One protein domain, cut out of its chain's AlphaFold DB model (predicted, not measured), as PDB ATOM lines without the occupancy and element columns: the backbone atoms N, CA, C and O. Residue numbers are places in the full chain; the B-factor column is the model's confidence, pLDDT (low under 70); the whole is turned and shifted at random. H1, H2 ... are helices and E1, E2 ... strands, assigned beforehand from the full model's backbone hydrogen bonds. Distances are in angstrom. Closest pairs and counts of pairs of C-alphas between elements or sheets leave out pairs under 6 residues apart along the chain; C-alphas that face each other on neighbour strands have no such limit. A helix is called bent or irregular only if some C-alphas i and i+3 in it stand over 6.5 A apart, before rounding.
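What this domain is: This is residues 376 to 471 of the 1024 residues of the protein "ABC transporter domain-containing protein" of Streptomyces sp. DH-12 (UniProt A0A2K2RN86). A twisted sheet of four strands has one helix on each face, H2 on one and H3 on the other. Beyond one end of the sheet's strands sits a smaller head, the hairpin E2 and E3 with H4 packed on it, while the short helices H1 and H5 lie near the other end. The 96 printed residues hold five named helices and six named strands, in the order H1 E1 E2 E3 H2 E4 H3 E5 H4 E6 H5; the class is mixed, helices and strands. The large sheet is mixed, in the order E4 E1 E5 E6. The whole is only just compact, close to loose, with a radius of gyration of the C-alphas of 14.9 A, and elongated, spanning 44 by 24 by 19 A.

Where its parts are: Find C-alpha 383 at (108.218, 143.148, 152.051); from there E1, residues 383 to 388, runs 16.1 A to C-alpha 388 at (107.294, 148.051, 136.787). Beside it look for E4, residues 417 to 420, and E5, residues 437 to 441, 13.5 A long; E6 is residues 463 to 466. H2 is residues 402 to 412, 15.2 A, and H3 residues 423 to 432, 14.2 A. In the head find E2, residues 393 to 395, E3, residues 398 to 400, and H4, residues 445 to 453, 14.5 A. H1 is residues 376 to 381, and H5, residues 468 to 471, ends at C-alpha 471 at (101.310, 149.302, 160.002).

How they stand to each other: E4 and E1 are parallel, with N 386 and O 419 at 2.8 A. E1 and E5 are parallel, with N 387 and O 439 at 2.8 A. E5 and E6 are antiparallel, with N 440 and O 463 at 2.8 A. E4, H3 and E5 form a split strand-helix-strand unit, two strands running the same way with E1 between them, and its crossover is right-handed. H3 runs along the strands over E1 and E5, at a height over the sheet of 8.3 A; the closest C-alphas of H3 and E1 are Ala 426 and Ala 385, 5.4 A. On the opposite face H2 has a height over the sheet of 9.2 A, over E1 and, only just, E4 with 3 C-alphas: three layers, helices on both faces. H2 and H4 touch at a steep tilt of 62 degrees, opposite ways, closest at C-alphas 402 and 446, 5.2 A. The hairpin E2 and E3 is antiparallel, with N 393 and O 400 at 2.9 A; the closest C-alphas of E2 and H4 are Ala 393 and Arg 447, 5.0 A. H1 only grazes the large sheet with residues 378 to 381; H5 is close to H3 but not clearly touching, with C-alphas 430 and 470 at 8.0 A. In H2 and H3 every O i to N i+4 pair is within hydrogen-bond range, in H4 3 of 5 and in H1 0 of 2, with 1 of 3 O i to N i+3 pairs; H5 is too short for an O i to N i+4 pair. H1 is irregular, with C-alphas 377 and 380 at 7.7 A, and H4 only just so, with C-alphas 450 and 453 at 6.6 A.

The domain as a whole: The two C-alphas farthest apart, Gly 397 and Ala 469, are 46.7 A apart. The printed part has no cut and no long link. Look for low confidence at residues 452 to 457 and 459, under 70; the mean pLDDT of the printed part is 84.9.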
ATOM      1  N   TYR A 376     115.204 150.543 162.293       79.31
ATOM      2  CA  TYR A 376     115.568 151.266 161.066       79.31
ATOM      3  C   TYR A 376     116.702 150.575 160.301       79.31
ATOM      4  O   TYR A 376     116.663 150.516 159.079       79.31
ATOM      5  N   GLY A 377     117.661 149.958 160.995       78.69
ATOM      6  CA  GLY A 377     118.650 149.056 160.396       78.69
ATOM      7  C   GLY A 377     118.093 147.677 160.013       78.69
ATOM      8  O   GLY A 377     118.873 146.746 159.827       78.69
ATOM      9  N   ARG A 378     116.759 147.514 159.971       83.25
ATOM     10  CA  ARG A 378     116.054 146.259 159.639       83.25
ATOM     11  C   ARG A 378     114.929 146.426 158.606       83.25
ATOM     12  O   ARG A 378     114.017 145.598 158.540       83.25
ATOM     13  N   LEU A 379     114.948 147.528 157.851       83.81
ATOM     14  CA  LEU A 379     113.952 147.803 156.809       83.81
ATOM     15  C   LEU A 379     114.081 146.830 155.621       83.81
ATOM     16  O   LEU A 379     113.062 146.495 155.024       83.81
ATOM     17  N   ASP A 380     115.274 146.255 155.410       85.19
ATOM     18  CA  ASP A 380     115.610 145.135 154.505       85.19
ATOM     19  C   ASP A 380     114.720 143.885 154.656       85.19
ATOM     20  O   ASP A 380     114.777 142.980 153.834       85.19
ATOM     21  N   ARG A 381     113.915 143.807 155.723       86.94
ATOM     22  CA  ARG A 381     113.001 142.690 156.024       86.94
ATOM     23  C   ARG A 381     111.528 143.020 155.817       86.94
ATOM     24  O   ARG A 381     110.679 142.176 156.098       86.94
ATOM     25  N   ILE A 382     111.211 144.255 155.440       88.00
ATOM     26  CA  ILE A 382     109.840 144.688 155.190       88.00
ATOM     27  C   ILE A 382     109.532 144.383 153.721       88.00
ATOM     28  O   ILE A 382     110.161 145.001 152.860       88.00
ATOM     29  N   PRO A 383     108.589 143.467 153.421       90.12
ATOM     30  CA  PRO A 383     108.218 143.148 152.051       90.12
ATOM     31  C   PRO A 383     107.507 144.338 151.403       90.12
ATOM     32  O   PRO A 383     106.512 144.866 151.924       90.12
ATOM     33  N   VAL A 384     108.032 144.749 150.252       90.69
ATOM     34  CA  VAL A 384     107.551 145.878 149.457       90.69
ATOM     35  C   VAL A 384     107.303 145.415 148.029       90.69
ATOM     36  O   VAL A 384     108.216 144.941 147.358       90.69
ATOM     37  N   ALA A 385     106.077 145.604 147.548       93.00
ATOM     38  CA  ALA A 385     105.744 145.338 146.158       93.00
ATOM     39  C   ALA A 385     106.363 146.405 145.248       93.00
ATOM     40  O   ALA A 385     106.079 147.598 145.388       93.00
ATOM     41  N   LEU A 386     107.166 145.970 144.288       92.44
ATOM     42  CA  LEU A 386     107.627 146.769 143.166       92.44
ATOM     43  C   LEU A 386     106.813 146.371 141.936       92.44
ATOM     44  O   LEU A 386     106.659 145.191 141.641       92.44
ATOM     45  N   VAL A 387     106.259 147.352 141.236       94.69
ATOM     46  CA  VAL A 387     105.481 147.138 140.015       94.69
ATOM     47  C   VAL A 387     106.102 147.995 138.926       94.69
ATOM     48  O   VAL A 387     106.005 149.221 138.983       94.69
ATOM     49  N   ASN A 388     106.737 147.366 137.944       92.81
ATOM     50  CA  ASN A 388     107.294 148.051 136.787       92.81
ATOM     51  C   ASN A 388     106.411 147.787 135.558       92.81
ATOM     52  O   ASN A 388     106.481 146.723 134.953       92.81
ATOM     53  N   GLU A 389     105.543 148.744 135.215       93.00
ATOM     54  CA  GLU A 389     104.724 148.687 133.990       93.00
ATOM     55  C   GLU A 389     105.390 149.423 132.811       93.00
ATOM     56  O   GLU A 389     104.817 149.466 131.715       93.00
ATOM     57  N   ASP A 390     106.552 150.057 133.033       92.31
ATOM     58  CA  ASP A 390     107.240 150.882 132.040       92.31
ATOM     59  C   ASP A 390     107.595 150.074 130.788       92.31
ATOM     60  O   ASP A 390     107.972 148.907 130.841       92.31
ATOM     61  N   ARG A 391     107.451 150.700 129.618       90.06
ATOM     62  CA  ARG A 391     107.677 150.030 128.322       90.06
ATOM     63  C   ARG A 391     108.980 150.457 127.652       90.06
ATOM     64  O   ARG A 391     109.278 150.020 126.535       90.06
ATOM     65  N   GLY A 392     109.737 151.322 128.323       87.00
ATOM     66  CA  GLY A 392     110.817 152.086 127.730       87.00
ATOM     67  C   GLY A 392     110.312 153.142 126.739       87.00
ATOM     68  O   GLY A 392     109.128 153.227 126.394       87.00
ATOM     69  N   ALA A 393     111.240 153.956 126.257       87.69
ATOM     70  CA  ALA A 393     111.029 154.909 125.176       87.69
ATOM     71  C   ALA A 393     112.253 154.944 124.254       87.69
ATOM     72  O   ALA A 393     113.262 154.291 124.507       87.69
ATOM     73  N   THR A 394     112.166 155.690 123.158       82.81
ATOM     74  CA  THR A 394     113.309 155.965 122.280       82.81
ATOM     75  C   THR A 394     113.417 157.471 122.112       82.81
ATOM     76  O   THR A 394     112.428 158.105 121.749       82.81
ATOM     77  N   ALA A 395     114.594 158.025 122.386       78.00
ATOM     78  CA  ALA A 395     114.935 159.423 122.137       78.00
ATOM     79  C   ALA A 395     116.335 159.473 121.526       78.00
ATOM     80  O   ALA A 395     117.188 158.667 121.884       78.00
ATOM     81  N   ASP A 396     116.544 160.365 120.560       70.44
ATOM     82  CA  ASP A 396     117.839 160.602 119.902       70.44
ATOM     83  C   ASP A 396     118.533 159.341 119.330       70.44
ATOM     84  O   ASP A 396     119.739 159.310 119.109       70.44
ATOM     85  N   GLY A 397     117.749 158.293 119.040       75.88
ATOM     86  CA  GLY A 397     118.220 156.999 118.530       75.88
ATOM     87  C   GLY A 397     118.569 155.962 119.607       75.88
ATOM     88  O   GLY A 397     118.692 154.783 119.278       75.88
ATOM     89  N   GLU A 398     118.652 156.356 120.879       77.94
ATOM     90  CA  GLU A 398     118.897 155.451 122.005       77.94
ATOM     91  C   GLU A 398     117.591 155.001 122.678       77.94
ATOM     92  O   GLU A 398     116.592 155.726 122.742       77.94
ATOM     93  N   ARG A 399     117.587 153.763 123.189       85.00
ATOM     94  CA  ARG A 399     116.467 153.216 123.959       85.00
ATOM     95  C   ARG A 399     116.656 153.557 125.435       85.00
ATOM     96  O   ARG A 399     117.620 153.115 126.046       85.00
ATOM     97  N   ILE A 400     115.698 154.284 125.999       83.44
ATOM     98  CA  ILE A 400     115.654 154.661 127.415       83.44
ATOM     99  C   ILE A 400     114.777 153.650 128.163       83.44
ATOM    100  O   ILE A 400     113.625 153.433 127.775       83.44
ATOM    101  N   THR A 401     115.318 153.054 129.225       87.94
ATOM    102  CA  THR A 401     114.691 152.029 130.085       87.94
ATOM    103  C   THR A 401     114.675 152.472 131.552       87.94
ATOM    104  O   THR A 401     114.942 151.700 132.463       87.94
ATOM    105  N   ALA A 402     114.330 153.737 131.795       82.62
ATOM    106  CA  ALA A 402     114.406 154.370 133.110       82.62
ATOM    107  C   ALA A 402     113.542 153.694 134.197       82.62
ATOM    108  O   ALA A 402     113.805 153.895 135.382       82.62
ATOM    109  N   GLY A 403     112.503 152.931 133.833       86.31
ATOM    110  CA  GLY A 403     111.772 152.083 134.778       86.31
ATOM    111  C   GLY A 403     112.587 150.879 135.252       86.31
ATOM    112  O   GLY A 403     112.651 150.631 136.456       86.31
ATOM    113  N   ASP A 404     113.268 150.203 134.326       88.44
ATOM    114  CA  ASP A 404     114.121 149.040 134.597       88.44
ATOM    115  C   ASP A 404     115.349 149.459 135.424       88.44
ATOM    116  O   ASP A 404     115.636 148.851 136.455       88.44
ATOM    117  N   ASP A 405     115.991 150.579 135.063       82.75
ATOM    118  CA  ASP A 405     117.131 151.153 135.797       82.75
ATOM    119  C   ASP A 405     116.765 151.501 137.261       82.75
ATOM    120  O   ASP A 405     117.574 151.368 138.185       82.75
ATOM    121  N   ILE A 406     115.528 151.966 137.493       83.94
ATOM    122  CA  ILE A 406     115.001 152.229 138.840       83.94
ATOM    123  C   ILE A 406     114.718 150.919 139.575       83.94
ATOM    124  O   ILE A 406     114.989 150.843 140.773       83.94
ATOM    125  N   ALA A 407     114.178 149.905 138.899       87.31
ATOM    126  CA  ALA A 407     113.890 148.616 139.514       87.31
ATOM    127  C   ALA A 407     115.176 147.921 139.990       87.31
ATOM    128  O   ALA A 407     115.269 147.545 141.162       87.31
ATOM    129  N   GLU A 408     116.197 147.857 139.133       86.50
ATOM    130  CA  GLU A 408     117.523 147.323 139.461       86.50
ATOM    131  C   GLU A 408     118.173 148.114 140.610       86.50
ATOM    132  O   GLU A 408     118.536 147.541 141.639       86.50
ATOM    133  N   GLY A 409     118.204 149.450 140.520       82.12
ATOM    134  CA  GLY A 409     118.775 150.303 141.568       82.12
ATOM    135  C   GLY A 409     118.050 150.231 142.922       82.12
ATOM    136  O   GLY A 409     118.673 150.407 143.974       82.12
ATOM    137  N   LEU A 410     116.741 149.956 142.933       83.81
ATOM    138  CA  LEU A 410     115.989 149.712 144.167       83.81
ATOM    139  C   LEU A 410     116.340 148.349 144.771       83.81
ATOM    140  O   LEU A 410     116.582 148.289 145.980       83.81
ATOM    141  N   HIS A 411     116.441 147.296 143.957       85.19
ATOM    142  CA  HIS A 411     116.907 145.981 144.402       85.19
ATOM    143  C   HIS A 411     118.320 146.046 145.010       85.19
ATOM    144  O   HIS A 411     118.514 145.589 146.140       85.19
ATOM    145  N   ASP A 412     119.263 146.707 144.337       82.56
ATOM    146  CA  ASP A 412     120.643 146.893 144.810       82.56
ATOM    147  C   ASP A 412     120.743 147.718 146.103       82.56
ATOM    148  O   ASP A 412     121.653 147.519 146.912       82.56
ATOM    149  N   SER A 413     119.798 148.636 146.344       78.50
ATOM    150  CA  SER A 413     119.829 149.507 147.527       78.50
ATOM    151  C   SER A 413     119.754 148.748 148.857       78.50
ATOM    152  O   SER A 413     120.176 149.279 149.886       78.50
ATOM    153  N   SER A 414     119.188 147.532 148.869       77.31
ATOM    154  CA  SER A 414     118.857 146.742 150.070       77.31
ATOM    155  C   SER A 414     118.021 147.480 151.138       77.31
ATOM    156  O   SER A 414     117.922 147.035 152.280       77.31
ATOM    157  N   ALA A 415     117.392 148.610 150.784       79.81
ATOM    158  CA  ALA A 415     116.652 149.452 151.727       79.81
ATOM    159  C   ALA A 415     115.341 148.812 152.225       79.81
ATOM    160  O   ALA A 415     114.882 149.134 153.321       79.81
ATOM    161  N   PHE A 416     114.756 147.920 151.421       87.62
ATOM    162  CA  PHE A 416     113.554 147.134 151.701       87.62
ATOM    163  C   PHE A 416     113.670 145.745 151.044       87.62
ATOM    164  O   PHE A 416     114.501 145.561 150.152       87.62
ATOM    165  N   ASP A 417     112.827 144.782 151.441       90.12
ATOM    166  CA  ASP A 417     112.683 143.508 150.713       90.12
ATOM    167  C   ASP A 417     111.790 143.732 149.484       90.12
ATOM    168  O   ASP A 417     110.576 143.515 149.517       90.12
ATOM    169  N   TRP A 418     112.393 144.259 148.416       90.81
ATOM    170  CA  TRP A 418     111.710 144.534 147.155       90.81
ATOM    171  C   TRP A 418     111.294 143.235 146.456       90.81
ATOM    172  O   TRP A 418     112.090 142.308 146.293       90.81
ATOM    173  N   ARG A 419     110.030 143.171 146.029       92.44
ATOM    174  CA  ARG A 419     109.433 142.042 145.309       92.44
ATOM    175  C   ARG A 419     108.758 142.555 144.046       92.44
ATOM    176  O   ARG A 419     107.728 143.216 144.149       92.44
ATOM    177  N   GLU A 420     109.319 142.256 142.877       92.12
ATOM    178  CA  GLU A 420     108.632 142.527 141.612       92.12
ATOM    179  C   GLU A 420     107.377 141.662 141.472       92.12
ATOM    180  O   GLU A 420     107.432 140.435 141.572       92.12
ATOM    181  N   VAL A 421     106.241 142.326 141.262       95.38
ATOM    182  CA  VAL A 421     104.906 141.726 141.184       95.38
ATOM    183  C   VAL A 421     104.009 142.514 140.226       95.38
ATOM    184  O   VAL A 421     104.271 143.670 139.898       95.38
ATOM    185  N   SER A 422     102.897 141.910 139.800       94.44
ATOM    186  CA  SER A 422     101.880 142.603 138.987       94.44
ATOM    187  C   SER A 422     101.132 143.694 139.773       94.44
ATOM    188  O   SER A 422     100.962 143.569 140.987       94.44
ATOM    189  N   GLU A 423     100.593 144.725 139.099       92.44
ATOM    190  CA  GLU A 423      99.815 145.799 139.760       92.44
ATOM    191  C   GLU A 423      98.639 145.251 140.598       92.44
ATOM    192  O   GLU A 423      98.361 145.738 141.695       92.44
ATOM    193  N   GLU A 424      97.986 144.186 140.124       93.00
ATOM    194  CA  GLU A 424      96.846 143.548 140.794       93.00
ATOM    195  C   GLU A 424      97.256 142.633 141.966       93.00
ATOM    196  O   GLU A 424      96.466 142.409 142.887       93.00
ATOM    197  N   GLU A 425      98.481 142.100 141.965       94.56
ATOM    198  CA  GLU A 425      99.057 141.424 143.132       94.56
ATOM    199  C   GLU A 425      99.527 142.443 144.171       94.56
ATOM    200  O   GLU A 425      99.156 142.322 145.335       94.56
ATOM    201  N   ALA A 426     100.249 143.488 143.761       93.25
ATOM    202  CA  ALA A 426     100.657 144.582 144.638       93.25
ATOM    203  C   ALA A 426      99.458 145.218 145.350       93.25
ATOM    204  O   ALA A 426      99.487 145.438 146.560       93.25
ATOM    205  N   ARG A 427      98.374 145.470 144.606       92.44
ATOM    206  CA  ARG A 427      97.121 145.996 145.147       92.44
ATOM    207  C   ARG A 427      96.551 145.089 146.237       92.44
ATOM    208  O   ARG A 427      96.297 145.572 147.338       92.44
ATOM    209  N   ARG A 428      96.355 143.800 145.936       92.75
ATOM    210  CA  ARG A 428      95.789 142.835 146.892       92.75
ATOM    211  C   ARG A 428      96.711 142.619 148.087       92.75
ATOM    212  O   ARG A 428      96.238 142.710 149.209       92.75
ATOM    213  N   GLY A 429      98.015 142.480 147.865       91.25
ATOM    214  CA  GLY A 429      98.997 142.292 148.929       91.25
ATOM    215  C   GLY A 429      99.128 143.491 149.877       91.25
ATOM    216  O   GLY A 429      99.388 143.310 151.063       91.25
ATOM    217  N   VAL A 430      98.894 144.722 149.404       91.31
ATOM    218  CA  VAL A 430      98.789 145.907 150.281       91.31
ATOM    219  C   VAL A 430      97.432 145.977 150.999       91.31
ATOM    220  O   VAL A 430      97.349 146.484 152.120       91.31
ATOM    221  N   GLU A 431      96.362 145.450 150.405       90.81
ATOM    222  CA  GLU A 431      95.042 145.345 151.043       90.81
ATOM    223  C   GLU A 431      94.987 144.230 152.113       90.81
ATOM    224  O   GLU A 431      94.362 144.443 153.151       90.81
ATOM    225  N   ASP A 432      95.666 143.092 151.910       91.00
ATOM    226  CA  ASP A 432      95.645 141.918 152.802       91.00
ATOM    227  C   ASP A 432      96.808 141.827 153.814       91.00
ATOM    228  O   ASP A 432      96.698 141.102 154.805       91.00
ATOM    229  N   GLY A 433      97.891 142.586 153.611       88.88
ATOM    230  CA  GLY A 433      99.045 142.630 154.517       88.88
ATOM    231  C   GLY A 433     100.281 141.856 154.062       88.88
ATOM    232  O   GLY A 433     101.295 141.912 154.757       88.88
ATOM    233  N   THR A 434     100.244 141.186 152.907       91.62
ATOM    234  CA  THR A 434     101.416 140.539 152.288       91.62
ATOM    235  C   THR A 434     102.543 141.536 151.985       91.62
ATOM    236  O   THR A 434     103.716 141.228 152.196       91.62
ATOM    237  N   TYR A 435     102.193 142.752 151.550       90.69
ATOM    238  CA  TYR A 435     103.121 143.860 151.309       90.69
ATOM    239  C   TYR A 435     102.728 145.065 152.173       90.69
ATOM    240  O   TYR A 435     101.553 145.423 152.276       90.69
ATOM    241  N   TYR A 436     103.696 145.746 152.792       87.94
ATOM    242  CA  TYR A 436     103.382 146.934 153.603       87.94
ATOM    243  C   TYR A 436     103.113 148.186 152.759       87.94
ATOM    244  O   TYR A 436     102.403 149.099 153.192       87.94
ATOM    245  N   LEU A 437     103.675 148.223 151.552       89.12
ATOM    246  CA  LEU A 437     103.460 149.259 150.551       89.12
ATOM    247  C   LEU A 437     103.696 148.691 149.146       89.12
ATOM    248  O   LEU A 437     104.355 147.659 148.998       89.12
ATOM    249  N   SER A 438     103.213 149.403 148.130       91.12
ATOM    250  CA  SER A 438     103.623 149.195 146.743       91.12
ATOM    251  C   SER A 438     104.189 150.469 146.124       91.12
ATOM    252  O   SER A 438     103.662 151.562 146.353       91.12
ATOM    253  N   LEU A 439     105.235 150.320 145.317       89.94
ATOM    254  CA  LEU A 439     105.764 151.344 144.420       89.94
ATOM    255  C   LEU A 439     105.480 150.914 142.980       89.94
ATOM    256  O   LEU A 439     105.882 149.829 142.571       89.94
ATOM    257  N   THR A 440     104.807 151.765 142.213       91.94
ATOM    258  CA  THR A 440     104.442 151.495 140.822       91.94
ATOM    259  C   THR A 440     105.077 152.520 139.889       91.94
ATOM    260  O   THR A 440     104.763 153.715 139.958       91.94
ATOM    261  N   VAL A 441     105.939 152.037 138.997       90.69
ATOM    262  CA  VAL A 441     106.434 152.755 137.820       90.69
ATOM    263  C   VAL A 441     105.360 152.642 136.726       90.69
ATOM    264  O   VAL A 441     105.004 151.525 136.351       90.69
ATOM    265  N   PRO A 442     104.759 153.748 136.247       90.75
ATOM    266  CA  PRO A 442     103.699 153.691 135.238       90.75
ATOM    267  C   PRO A 442     104.234 153.412 133.822       90.75
ATOM    268  O   PRO A 442     105.376 153.727 133.503       90.75
ATOM    269  N   ALA A 443     103.367 152.897 132.942       90.38
ATOM    270  CA  ALA A 443     103.720 152.449 131.587       90.38
ATOM    271  C   ALA A 443     104.226 153.528 130.610       90.38
ATOM    272  O   ALA A 443     104.661 153.217 129.499       90.38
ATOM    273  N   ASP A 444     104.125 154.798 130.991       88.50
ATOM    274  CA  ASP A 444     104.600 155.960 130.250       88.50
ATOM    275  C   ASP A 444     105.810 156.639 130.920       88.50
ATOM    276  O   ASP A 444     106.220 157.715 130.481       88.50
ATOM    277  N   PHE A 445     106.410 156.027 131.948       87.25
ATOM    278  CA  PHE A 445     107.483 156.634 132.735       87.25
ATOM    279  C   PHE A 445     108.712 156.985 131.890       87.25
ATOM    280  O   PHE A 445     109.058 158.165 131.813       87.25
ATOM    281  N   SER A 446     109.314 156.025 131.175       87.44
ATOM    282  CA  SER A 446     110.450 156.322 130.288       87.44
ATOM    283  C   SER A 446     110.085 157.296 129.176       87.44
ATOM    284  O   SER A 446     110.936 158.064 128.746       87.44
ATOM    285  N   ARG A 447     108.822 157.330 128.728       85.88
ATOM    286  CA  ARG A 447     108.361 158.292 127.712       85.88
ATOM    287  C   ARG A 447     108.326 159.718 128.259       85.88
ATOM    288  O   ARG A 447     108.762 160.636 127.574       85.88
ATOM    289  N   ARG A 448     107.852 159.900 129.494       83.88
ATOM    290  CA  ARG A 448     107.881 161.195 130.193       83.88
ATOM    291  C   ARG A 448     109.325 161.632 130.451       83.88
ATOM    292  O   ARG A 448     109.671 162.759 130.125       83.88
ATOM    293  N   ILE A 449     110.195 160.736 130.921       79.69
ATOM    294  CA  ILE A 449     111.629 161.039 131.089       79.69
ATOM    295  C   ILE A 449     112.286 161.407 129.744       79.69
ATOM    296  O   ILE A 449     112.973 162.424 129.664       79.69
ATOM    297  N   ALA A 450     112.008 160.661 128.673       80.69
ATOM    298  CA  ALA A 450     112.480 160.946 127.315       80.69
ATOM    299  C   ALA A 450     111.970 162.288 126.755       80.69
ATOM    300  O   ALA A 450     112.669 162.929 125.983       80.69
ATOM    301  N   SER A 451     110.786 162.757 127.171       79.38
ATOM    302  CA  SER A 451     110.262 164.066 126.748       79.38
ATOM    303  C   SER A 451     111.042 165.267 127.298       79.38
ATOM    304  O   SER A 451     110.842 166.383 126.829       79.38
ATOM    305  N   SER A 452     111.948 165.062 128.265       67.50
ATOM    306  CA  SER A 452     112.726 166.145 128.890       67.50
ATOM    307  C   SER A 452     113.678 166.893 127.945       67.50
ATOM    308  O   SER A 452     114.099 167.998 128.284       67.50
ATOM    309  N   SER A 453     113.989 166.331 126.770       60.41
ATOM    310  CA  SER A 453     114.760 166.976 125.695       60.41
ATOM    311  C   SER A 453     113.909 167.516 124.532       60.41
ATOM    312  O   SER A 453     114.475 168.059 123.586       60.41
ATOM    313  N   GLY A 454     112.576 167.391 124.580       62.38
ATOM    314  CA  GLY A 454     111.658 167.861 123.532       62.38
ATOM    315  C   GLY A 454     110.883 169.137 123.888       62.38
ATOM    316  O   GLY A 454     110.933 169.622 125.016       62.38
ATOM    317  N   ASP A 455     110.097 169.645 122.931       57.50
ATOM    318  CA  ASP A 455     109.350 170.916 123.039       57.50
ATOM    319  C   ASP A 455     108.280 170.954 124.154       57.50
ATOM    320  O   ASP A 455     107.801 172.024 124.532       57.50
ATOM    321  N   SER A 456     107.875 169.793 124.679       65.69
ATOM    322  CA  SER A 456     106.839 169.656 125.711       65.69
ATOM    323  C   SER A 456     107.266 168.667 126.813       65.69
ATOM    324  O   SER A 456     106.829 167.511 126.798       65.69
ATOM    325  N   PRO A 457     108.125 169.081 127.763       68.69
ATOM    326  CA  PRO A 457     108.648 168.193 128.797       68.69
ATOM    327  C   PRO A 457     107.589 167.835 129.851       68.69
ATOM    328  O   PRO A 457     107.014 168.703 130.512       68.69
ATOM    329  N   GLU A 458     107.369 166.536 130.058       74.25
ATOM    330  CA  GLU A 458     106.474 165.981 131.077       74.25
ATOM    331  C   GLU A 458     107.235 165.390 132.276       74.25
ATOM    332  O   GLU A 458     108.346 164.874 132.160       74.25
ATOM    333  N   THR A 459     106.613 165.397 133.460       69.62
ATOM    334  CA  THR A 459     107.192 164.798 134.671       69.62
ATOM    335  C   THR A 459     106.739 163.351 134.870       69.62
ATOM    336  O   THR A 459     105.544 163.053 134.924       69.62
ATOM    337  N   GLY A 460     107.699 162.431 135.015       71.69
ATOM    338  CA  GLY A 460     107.447 161.048 135.426       71.69
ATOM    339  C   GLY A 460     107.115 160.961 136.919       71.69
ATOM    340  O   GLY A 460     107.924 161.357 137.757       71.69
ATOM    341  N   ALA A 461     105.938 160.435 137.263       75.94
ATOM    342  CA  ALA A 461     105.481 160.303 138.647       75.94
ATOM    343  C   ALA A 461     105.352 158.828 139.060       75.94
ATOM    344  O   ALA A 461     104.506 158.099 138.544       75.94
ATOM    345  N   LEU A 462     106.159 158.405 140.035       83.00
ATOM    346  CA  LEU A 462     106.015 157.097 140.677       83.00
ATOM    347  C   LEU A 462     104.791 157.099 141.606       83.00
ATOM    348  O   LEU A 462     104.600 158.031 142.391       83.00
ATOM    349  N   ARG A 463     103.967 156.049 141.542       85.88
ATOM    350  CA  ARG A 463     102.775 155.897 142.391       85.88
ATOM    351  C   ARG A 463     103.119 155.049 143.617       85.88
ATOM    352  O   ARG A 463     103.510 153.899 143.470       85.88
ATOM    353  N   VAL A 464     102.947 155.594 144.822       87.62
ATOM    354  CA  VAL A 464     103.109 154.849 146.086       87.62
ATOM    355  C   VAL A 464     101.736 154.576 146.696       87.62
ATOM    356  O   VAL A 464     100.943 155.506 146.858       87.62
ATOM    357  N   ARG A 465     101.462 153.327 147.083       87.50
ATOM    358  CA  ARG A 465     100.294 152.954 147.901       87.50
ATOM    359  C   ARG A 465     100.763 152.389 149.235       87.50
ATOM    360  O   ARG A 465     101.645 151.542 149.275       87.50
ATOM    361  N   THR A 466     100.143 152.832 150.322       87.88
ATOM    362  CA  THR A 466     100.378 152.341 151.688       87.88
ATOM    363  C   THR A 466      99.043 152.011 152.336       87.88
ATOM    364  O   THR A 466      98.062 152.718 152.101       87.88
ATOM    365  N   ASN A 467      99.017 151.002 153.203       86.00
ATOM    366  CA  ASN A 467      97.861 150.710 154.042       86.00
ATOM    367  C   ASN A 467      98.243 150.886 155.519       86.00
ATOM    368  O   ASN A 467      98.866 150.015 156.128       86.00
ATOM    369  N   ASP A 468      97.868 152.029 156.104       83.75
ATOM    370  CA  ASP A 468      98.201 152.363 157.496       83.75
ATOM    371  C   ASP A 468      97.511 151.403 158.505       83.75
ATOM    372  O   ASP A 468      97.932 151.348 159.662       83.75
ATOM    373  N   ALA A 469      96.524 150.594 158.076       82.25
ATOM    374  CA  ALA A 469      95.945 149.508 158.877       82.25
ATOM    375  C   ALA A 469      96.884 148.294 159.028       82.25
ATOM    376  O   ALA A 469      96.817 147.610 160.048       82.25
ATOM    377  N   ASN A 470      97.792 148.057 158.069       82.69
ATOM    378  CA  ASN A 470      98.812 147.007 158.175       82.69
ATOM    379  C   ASN A 470      99.899 147.433 159.171       82.69
ATOM    380  O   ASN A 470     100.249 146.673 160.075       82.69
ATOM    381  N   ASN A 471     100.435 148.656 159.016       81.75
ATOM    382  CA  ASN A 471     101.310 149.302 160.002       81.75
ATOM    383  C   ASN A 471     101.499 150.815 159.741       81.75
ATOM    384  O   ASN A 471     102.231 151.218 158.833       81.75
TER     385      ASN A 471